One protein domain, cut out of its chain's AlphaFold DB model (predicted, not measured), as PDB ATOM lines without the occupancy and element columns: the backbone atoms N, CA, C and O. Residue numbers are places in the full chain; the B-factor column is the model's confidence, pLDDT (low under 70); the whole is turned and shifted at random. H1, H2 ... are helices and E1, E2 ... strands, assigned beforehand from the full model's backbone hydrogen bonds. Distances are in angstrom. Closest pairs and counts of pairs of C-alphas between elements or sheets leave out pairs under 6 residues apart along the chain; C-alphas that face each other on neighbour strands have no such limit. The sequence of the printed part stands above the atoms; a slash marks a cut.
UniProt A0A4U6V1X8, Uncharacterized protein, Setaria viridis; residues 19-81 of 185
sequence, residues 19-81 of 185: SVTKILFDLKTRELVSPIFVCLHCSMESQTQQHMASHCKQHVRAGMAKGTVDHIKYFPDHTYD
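AT A GLANCE: This is residues 19 to 81 of the 185 residues of an uncharacterized protein of Setaria viridis (UniProt A0A4U6V1X8). A narrow two-stranded ribbon, E1 and E2, runs through the middle between two helices: the longer H2 runs beside it on E1's side, and H1 stands more loosely on the other side. Short antiparallel pairings widen the ribbon at both edges, residues 45 to 46 with 37 to 38 of E1, and residues 80 to 81 with 73 to 74 of E2. The printed part has 63 residues, in the order H1, E1, H2, E2, with the strands antiparallel. The class is mixed, helices and strands, with under half of the residues in named elements. The whole is compact, with a radius of gyration of the C-alphas of 11.7 A and spans of 34 by 23 by 15 A.

IN THESE COORDINATES: Find C-alpha 36 at (111.250, 168.340, 84.058), where E1, residues 36 to 39, begins; it is 10.1 A long. E2, residues 71 to 74, spans 9.5 A and ends at C-alpha 74, (113.144, 170.741, 79.739). H2, residues 49 to 61, runs 18.5 A from C-alpha 49 at (114.866, 160.593, 84.601). H1, residues 20 to 28, is 12.2 A long.

HOW THE PARTS SIT: Look first at E1 and E2, antiparallel with 156 degrees between their directions; N 36 and O 74 are within hydrogen-bond range at 2.9 A, as are N 74 and O 36 at 2.8 A. The closest C-alphas of E1 and H2 are those of Phe 37 and Gln 49, 6.5 A apart. H1 and E1 are near each other, with 6 pairs of C-alphas within 10 A. H1 and E2 are only just apart, closest 8.0 A, and H1 and H2 are apart. In H1 and H2 every O i to N i+4 pair is within hydrogen-bond range.

THE WHOLE: The C-alphas of Glu 31 and Gly 63, 34.9 A apart, are the two farthest apart. The printed part has no cut, and the three links between its named elements are short. Mean pLDDT of the printed part is 87.4, and no printed residue is under 70.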
ATOM      1  N   SER A  19     100.964 167.266  69.535       80.19
ATOM      2  CA  SER A  19     101.936 167.994  68.725       80.19
ATOM      3  C   SER A  19     103.066 168.495  69.618       80.19
ATOM      4  O   SER A  19     102.803 169.209  70.587       80.19
ATOM      5  N   VAL A  20     104.309 168.193  69.250       81.94
ATOM      6  CA  VAL A  20     105.510 168.637  69.979       81.94
ATOM      7  C   VAL A  20     105.515 170.152  70.181       81.94
ATOM      8  O   VAL A  20     105.795 170.622  71.277       81.94
ATOM      9  N   THR A  21     105.118 170.917  69.161       82.12
ATOM     10  CA  THR A  21     105.020 172.381  69.232       82.12
ATOM     11  C   THR A  21     104.086 172.853  70.343       82.12
ATOM     12  O   THR A  21     104.421 173.794  71.051       82.12
ATOM     13  N   LYS A  22     102.944 172.180  70.532       86.31
ATOM     14  CA  LYS A  22     102.010 172.498  71.619       86.31
ATOM     15  C   LYS A  22     102.614 172.174  72.980       86.31
ATOM     16  O   LYS A  22     102.559 173.017  73.856       86.31
ATOM     17  N   ILE A  23     103.248 171.009  73.127       86.12
ATOM     18  CA  ILE A  23     103.923 170.631  74.378       86.12
ATOM     19  C   ILE A  23     104.977 171.684  74.750       86.12
ATOM     20  O   ILE A  23     104.991 172.175  75.871       86.12
ATOM     21  N   LEU A  24     105.835 172.074  73.803       86.62
ATOM     22  CA  LEU A  24     106.871 173.084  74.041       86.62
ATOM     23  C   LEU A  24     106.286 174.469  74.341       86.62
ATOM     24  O   LEU A  24     106.825 175.182  75.183       86.62
ATOM     25  N   PHE A  25     105.196 174.850  73.670       88.56
ATOM     26  CA  PHE A  25     104.494 176.099  73.953       88.56
ATOM     27  C   PHE A  25     103.906 176.096  75.367       88.56
ATOM     28  O   PHE A  25     104.163 177.023  76.130       88.56
ATOM     29  N   ASP A  26     103.207 175.025  75.744       88.38
ATOM     30  CA  ASP A  26     102.616 174.864  77.072       88.38
ATOM     31  C   ASP A  26     103.702 174.925  78.158       88.38
ATOM     32  O   ASP A  26     103.546 175.636  79.148       88.38
ATOM     33  N   LEU A  27     104.847 174.268  77.946       88.38
ATOM     34  CA  LEU A  27     106.001 174.340  78.849       88.38
ATOM     35  C   LEU A  27     106.576 175.755  78.964       88.38
ATOM     36  O   LEU A  27     106.958 176.173  80.054       88.38
ATOM     37  N   LYS A  28     106.600 176.512  77.863       88.31
ATOM     38  CA  LYS A  28     107.102 177.889  77.843       88.31
ATOM     39  C   LYS A  28     106.212 178.860  78.620       88.31
ATOM     40  O   LYS A  28     106.700 179.860  79.126       88.31
ATOM     41  N   THR A  29     104.916 178.572  78.721       89.94
ATOM     42  CA  THR A  29     103.975 179.397  79.502       89.94
ATOM     43  C   THR A  29     104.034 179.149  81.009       89.94
ATOM     44  O   THR A  29     103.365 179.852  81.763       89.94
ATOM     45  N   ARG A  30     104.803 178.153  81.462       87.94
ATOM     46  CA  ARG A  30     104.891 177.764  82.872       87.94
ATOM     47  C   ARG A  30     106.167 178.304  83.504       87.94
ATOM     48  O   ARG A  30     107.239 178.230  82.911       87.94
ATOM     49  N   GLU A  31     106.057 178.749  84.750       89.00
ATOM     50  CA  GLU A  31     107.218 178.996  85.601       89.00
ATOM     51  C   GLU A  31     107.669 177.678  86.236       89.00
ATOM     52  O   GLU A  31     106.962 177.076  87.047       89.00
ATOM     53  N   LEU A  32     108.845 177.197  85.836       88.56
ATOM     54  CA  LEU A  32     109.434 175.967  86.356       88.56
ATOM     55  C   LEU A  32     110.552 176.310  87.341       88.56
ATOM     56  O   LEU A  32     111.447 177.083  87.027       88.56
ATOM     57  N   VAL A  33     110.533 175.692  88.521       89.75
ATOM     58  CA  VAL A  33     111.592 175.866  89.538       89.75
ATOM     59  C   VAL A  33     112.737 174.866  89.331       89.75
ATOM     60  O   VAL A  33     113.857 175.068  89.796       89.75
ATOM     61  N   SER A  34     112.479 173.771  88.617       89.62
ATOM     62  CA  SER A  34     113.445 172.707  88.357       89.62
ATOM     63  C   SER A  34     113.224 172.074  86.980       89.62
ATOM     64  O   SER A  34     112.150 172.229  86.393       89.62
ATOM     65  N   PRO A  35     114.231 171.367  86.433       90.62
ATOM     66  CA  PRO A  35     114.074 170.675  85.165       90.62
ATOM     67  C   PRO A  35     113.028 169.563  85.250       90.62
ATOM     68  O   PRO A  35     112.984 168.814  86.229       90.62
ATOM     69  N   ILE A  36     112.253 169.399  84.182       94.25
ATOM     70  CA  ILE A  36     111.250 168.340  84.058       94.25
ATOM     71  C   ILE A  36     111.520 167.480  82.831       94.25
ATOM     72  O   ILE A  36     112.010 167.940  81.804       94.25
ATOM     73  N   PHE A  37     111.212 166.200  82.938       92.81
ATOM     74  CA  PHE A  37     111.316 165.243  81.851       92.81
ATOM     75  C   PHE A  37     109.945 165.092  81.212       92.81
ATOM     76  O   PHE A  37     108.971 164.862  81.925       92.81
ATOM     77  N   VAL A  38     109.866 165.171  79.886       92.44
ATOM     78  CA  VAL A  38     108.589 165.142  79.162       92.44
ATOM     79  C   VAL A  38     108.633 164.120  78.036       92.44
ATOM     80  O   VAL A  38     109.529 164.153  77.193       92.44
ATOM     81  N   CYS A  39     107.652 163.219  78.006       91.69
ATOM     82  CA  CYS A  39     107.440 162.278  76.914       91.69
ATOM     83  C   CYS A  39     106.666 162.966  75.787       91.69
ATOM     84  O   CYS A  39     105.495 163.307  75.942       91.69
ATOM     85  N   LEU A  40     107.271 163.112  74.610       88.69
ATOM     86  CA  LEU A  40     106.629 163.760  73.459       88.69
ATOM     87  C   LEU A  40     105.620 162.851  72.740       88.69
ATOM     88  O   LEU A  40     104.988 163.256  71.765       88.69
ATOM     89  N   HIS A  41     105.494 161.596  73.172       87.00
ATOM     90  CA  HIS A  41     104.511 160.675  72.617       87.00
ATOM     91  C   HIS A  41     103.146 160.778  73.307       87.00
ATOM     92  O   HIS A  41     102.125 160.631  72.646       87.00
ATOM     93  N   CYS A  42     103.119 161.052  74.612       88.94
ATOM     94  CA  CYS A  42     101.886 161.070  75.408       88.94
ATOM     95  C   CYS A  42     101.755 162.297  76.327       88.94
ATOM     96  O   CYS A  42     100.789 162.391  77.075       88.94
ATOM     97  N   SER A  43     102.696 163.244  76.262       90.06
ATOM     98  CA  SER A  43     102.791 164.432  77.130       90.06
ATOM     99  C   SER A  43     102.949 164.124  78.620       90.06
ATOM    100  O   SER A  43     102.692 164.984  79.453       90.06
ATOM    101  N   MET A  44     103.359 162.905  78.978       92.00
ATOM    102  CA  MET A  44     103.631 162.557  80.369       92.00
ATOM    103  C   MET A  44     104.840 163.345  80.882       92.00
ATOM    104  O   MET A  44     105.860 163.424  80.197       92.00
ATOM    105  N   GLU A  45     104.726 163.907  82.084       93.88
ATOM    106  CA  GLU A  45     105.761 164.711  82.736       93.88
ATOM    107  C   GLU A  45     106.289 163.998  83.988       93.88
ATOM    108  O   GLU A  45     105.546 163.347  84.722       93.88
ATOM    109  N   SER A  46     107.587 164.116  84.253       92.56
ATOM    110  CA  SER A  46     108.247 163.513  85.409       92.56
ATOM    111  C   SER A  46     109.339 164.426  85.942       92.56
ATOM    112  O   SER A  46     110.071 165.031  85.168       92.56
ATOM    113  N   GLN A  47     109.530 164.459  87.259       91.38
ATOM    114  CA  GLN A  47     110.672 165.152  87.871       91.38
ATOM    115  C   GLN A  47     111.958 164.313  87.847       91.38
ATOM    116  O   GLN A  47     113.048 164.830  88.073       91.38
ATOM    117  N   THR A  48     111.858 163.010  87.564       87.69
ATOM    118  CA  THR A  48     113.015 162.107  87.563       87.69
ATOM    119  C   THR A  48     113.200 161.408  86.223       87.69
ATOM    120  O   THR A  48     112.247 160.931  85.591       87.69
ATOM    121  N   GLN A  49     114.466 161.289  85.821       87.81
ATOM    122  CA  GLN A  49     114.866 160.593  84.601       87.81
ATOM    123  C   GLN A  49     114.555 159.095  84.668       87.81
ATOM    124  O   GLN A  49     114.131 158.507  83.678       87.81
ATOM    125  N   GLN A  50     114.753 158.464  85.831       87.50
ATOM    126  CA  GLN A  50     114.514 157.027  86.010       87.50
ATOM    127  C   GLN A  50     113.049 156.664  85.761       87.50
ATOM    128  O   GLN A  50     112.759 155.689  85.063       87.50
ATOM    129  N   HIS A  51     112.130 157.479  86.278       90.06
ATOM    130  CA  HIS A  51     110.705 157.287  86.060       90.06
ATOM    131  C   HIS A  51     110.333 157.499  84.586       90.06
ATOM    132  O   HIS A  51     109.669 156.641  84.008       90.06
ATOM    133  N   MET A  52     110.867 158.542  83.932       93.12
ATOM    134  CA  MET A  52     110.661 158.766  82.494       93.12
ATOM    135  C   MET A  52     111.207 157.614  81.634       93.12
ATOM    136  O   MET A  52     110.561 157.169  80.686       93.12
ATOM    137  N   ALA A  53     112.371 157.068  81.986       87.12
ATOM    138  CA  ALA A  53     112.950 155.923  81.292       87.12
ATOM    139  C   ALA A  53     112.099 154.653  81.465       87.12
ATOM    140  O   ALA A  53     111.921 153.897  80.509       87.12
ATOM    141  N   SER A  54     111.562 154.412  82.666       88.81
ATOM    142  CA  SER A  54     110.624 153.310  82.924       88.81
ATOM    143  C   SER A  54     109.333 153.475  82.118       88.81
ATOM    144  O   SER A  54     108.907 152.545  81.432       88.81
ATOM    145  N   HIS A  55     108.778 154.684  82.109       92.06
ATOM    146  CA  HIS A  55     107.612 155.042  81.311       92.06
ATOM    147  C   HIS A  55     107.853 154.812  79.805       92.06
ATOM    148  O   HIS A  55     107.084 154.118  79.144       92.06
ATOM    149  N   CYS A  56     108.985 155.264  79.259       86.88
ATOM    150  CA  CYS A  56     109.323 155.032  77.852       86.88
ATOM    151  C   CYS A  56     109.472 153.537  77.511       86.88
ATOM    152  O   CYS A  56     109.152 153.119  76.397       86.88
ATOM    153  N   LYS A  57     109.914 152.694  78.458       86.94
ATOM    154  CA  LYS A  57     109.928 151.233  78.262       86.94
ATOM    155  C   LYS A  57     108.517 150.660  78.122       86.94
ATOM    156  O   LYS A  57     108.361 149.673  77.409       86.94
ATOM    157  N   GLN A  58     107.506 151.253  78.759       88.94
ATOM    158  CA  GLN A  58     106.113 150.816  78.614       88.94
ATOM    159  C   GLN A  58     105.613 151.048  77.187       88.94
ATOM    160  O   GLN A  58     105.030 150.139  76.609       88.94
ATOM    161  N   HIS A  59     105.944 152.187  76.573       88.38
ATOM    162  CA  HIS A  59     105.646 152.440  75.159       88.38
ATOM    163  C   HIS A  59     106.271 151.393  74.229       88.38
ATOM    164  O   HIS A  59     105.609 150.881  73.328       88.38
ATOM    165  N   VAL A  60     107.527 151.017  74.481       84.25
ATOM    166  CA  VAL A  60     108.196 149.963  73.700       84.25
ATOM    167  C   VAL A  60     107.518 148.604  73.894       84.25
ATOM    168  O   VAL A  60     107.301 147.881  72.927       84.25
ATOM    169  N   ARG A  61     107.131 148.259  75.128       83.81
ATOM    170  CA  ARG A  61     106.384 147.021  75.419       83.81
ATOM    171  C   ARG A  61     104.992 147.008  74.786       83.81
ATOM    172  O   ARG A  61     104.526 145.943  74.409       83.81
ATOM    173  N   ALA A  62     104.366 148.172  74.635       86.06
ATOM    174  CA  ALA A  62     103.077 148.341  73.971       86.06
ATOM    175  C   ALA A  62     103.159 148.252  72.432       86.06
ATOM    176  O   ALA A  62     102.152 148.445  71.758       86.06
ATOM    177  N   GLY A  63     104.338 147.960  71.872       83.69
ATOM    178  CA  GLY A  63     104.528 147.723  70.440       83.69
ATOM    179  C   GLY A  63     105.272 148.834  69.699       83.69
ATOM    180  O   GLY A  63     105.475 148.718  68.492       83.69
ATOM    181  N   MET A  64     105.723 149.896  70.378       81.38
ATOM    182  CA  MET A  64     106.549 150.915  69.723       81.38
ATOM    183  C   MET A  64     107.973 150.414  69.482       81.38
ATOM    184  O   MET A  64     108.607 149.807  70.350       81.38
ATOM    185  N   ALA A  65     108.527 150.729  68.311       74.88
ATOM    186  CA  ALA A  65     109.912 150.407  68.018       74.88
ATOM    187  C   ALA A  65     110.856 151.122  69.003       74.88
ATOM    188  O   ALA A  65     110.708 152.292  69.357       74.88
ATOM    189  N   LYS A  66     111.878 150.409  69.480       75.38
ATOM    190  CA  LYS A  66     112.837 150.988  70.425       75.38
ATOM    191  C   LYS A  66     113.515 152.201  69.768       75.38
ATOM    192  O   LYS A  66     114.150 152.046  68.728       75.38
ATOM    193  N   GLY A  67     113.483 153.359  70.424       70.06
ATOM    194  CA  GLY A  67     114.059 154.606  69.901       70.06
ATOM    195  C   GLY A  67     113.098 155.471  69.081       70.06
ATOM    196  O   GLY A  67     113.545 156.466  68.537       70.06
ATOM    197  N   THR A  68     111.809 155.124  69.002       73.12
ATOM    198  CA  THR A  68     110.767 156.005  68.433       73.12
ATOM    199  C   THR A  68     109.983 156.770  69.503       73.12
ATOM    200  O   THR A  68     108.990 157.428  69.196       73.12
ATOM    201  N   VAL A  69     110.368 156.614  70.774       79.62
ATOM    202  CA  VAL A  69     109.759 157.298  71.918       79.62
ATOM    203  C   VAL A  69     110.674 158.449  72.301       79.62
ATOM    204  O   VAL A  69     111.676 158.257  72.994       79.62
ATOM    205  N   ASP A  70     110.330 159.636  71.814       84.06
ATOM    206  CA  ASP A  70     111.077 160.854  72.097       84.06
ATOM    207  C   ASP A  70     110.706 161.382  73.482       84.06
ATOM    208  O   ASP A  70     109.526 161.553  73.805       84.06
ATOM    209  N   HIS A  71     111.717 161.673  74.291       89.44
ATOM    210  CA  HIS A  71     111.545 162.424  75.523       89.44
ATOM    211  C   HIS A  71     112.650 163.459  75.674       89.44
ATOM    212  O   HIS A  71     113.793 163.249  75.244       89.44
ATOM    213  N   ILE A  72     112.278 164.577  76.283       89.94
ATOM    214  CA  ILE A  72     113.156 165.715  76.517       89.94
ATOM    215  C   ILE A  72     113.365 165.924  78.011       89.94
ATOM    216  O   ILE A  72     112.500 165.578  78.817       89.94
ATOM    217  N   LYS A  73     114.497 166.517  78.371       93.50
ATOM    218  CA  LYS A  73     114.665 167.237  79.631       93.50
ATOM    219  C   LYS A  73     114.481 168.715  79.328       93.50
ATOM    220  O   LYS A  73     115.247 169.256  78.544       93.50
ATOM    221  N   TYR A  74     113.464 169.332  79.904       91.50
ATOM    222  CA  TYR A  74     113.144 170.741  79.739       91.50
ATOM    223  C   TYR A  74     113.604 171.514  80.972       91.50
ATOM    224  O   TYR A  74     113.347 171.086  82.100       91.50
ATOM    225  N   PHE A  75     114.300 172.624  80.764       90.44
ATOM    226  CA  PHE A  75     114.889 173.430  81.825       90.44
ATOM    227  C   PHE A  75     114.066 174.702  82.092       90.44
ATOM    228  O   PHE A  75     113.335 175.163  81.213       90.44
ATOM    229  N   PRO A  76     114.189 175.297  83.295       90.62
ATOM    230  CA  PRO A  76     113.549 176.571  83.637       90.62
ATOM    231  C   PRO A  76     113.861 177.743  82.702       90.62
ATOM    232  O   PRO A  76     113.045 178.641  82.554       90.62
ATOM    233  N   ASP A  77     115.022 177.732  82.049       88.56
ATOM    234  CA  ASP A  77     115.442 178.738  81.065       88.56
ATOM    235  C   ASP A  77     114.846 178.501  79.661       88.56
ATOM    236  O   ASP A  77     115.262 179.118  78.681       88.56
ATOM    237  N   HIS A  78     113.867 177.598  79.560       87.06
ATOM    238  CA  HIS A  78     113.199 177.175  78.331       87.06
ATOM    239  C   HIS A  78     114.106 176.490  77.300       87.06
ATOM    240  O   HIS A  78     113.702 176.305  76.144       87.06
ATOM    241  N   THR A  79     115.304 176.067  77.707       88.75
ATOM    242  CA  THR A  79     116.147 175.168  76.915       88.75
ATOM    243  C   THR A  79     115.719 173.713  77.115       88.75
ATOM    244  O   THR A  79     115.002 173.376  78.064       88.75
ATOM    245  N   TYR A  80     116.105 172.823  76.196       88.00
ATOM    246  CA  TYR A  80     115.781 171.405  76.323       88.00
ATOM    247  C   TYR A  80     116.793 170.475  75.651       88.00
ATOM    248  O   TYR A  80     117.310 170.766  74.574       88.00
ATOM    249  N   ASP A  81     116.971 169.298  76.256       86.06
ATOM    250  CA  ASP A  81     117.830 168.227  75.751       86.06
ATOM    251  C   ASP A  81     117.010 167.016  75.314       86.06
ATOM    252  O   ASP A  81     116.176 166.516  76.073       86.06
TER     253      ASP A  81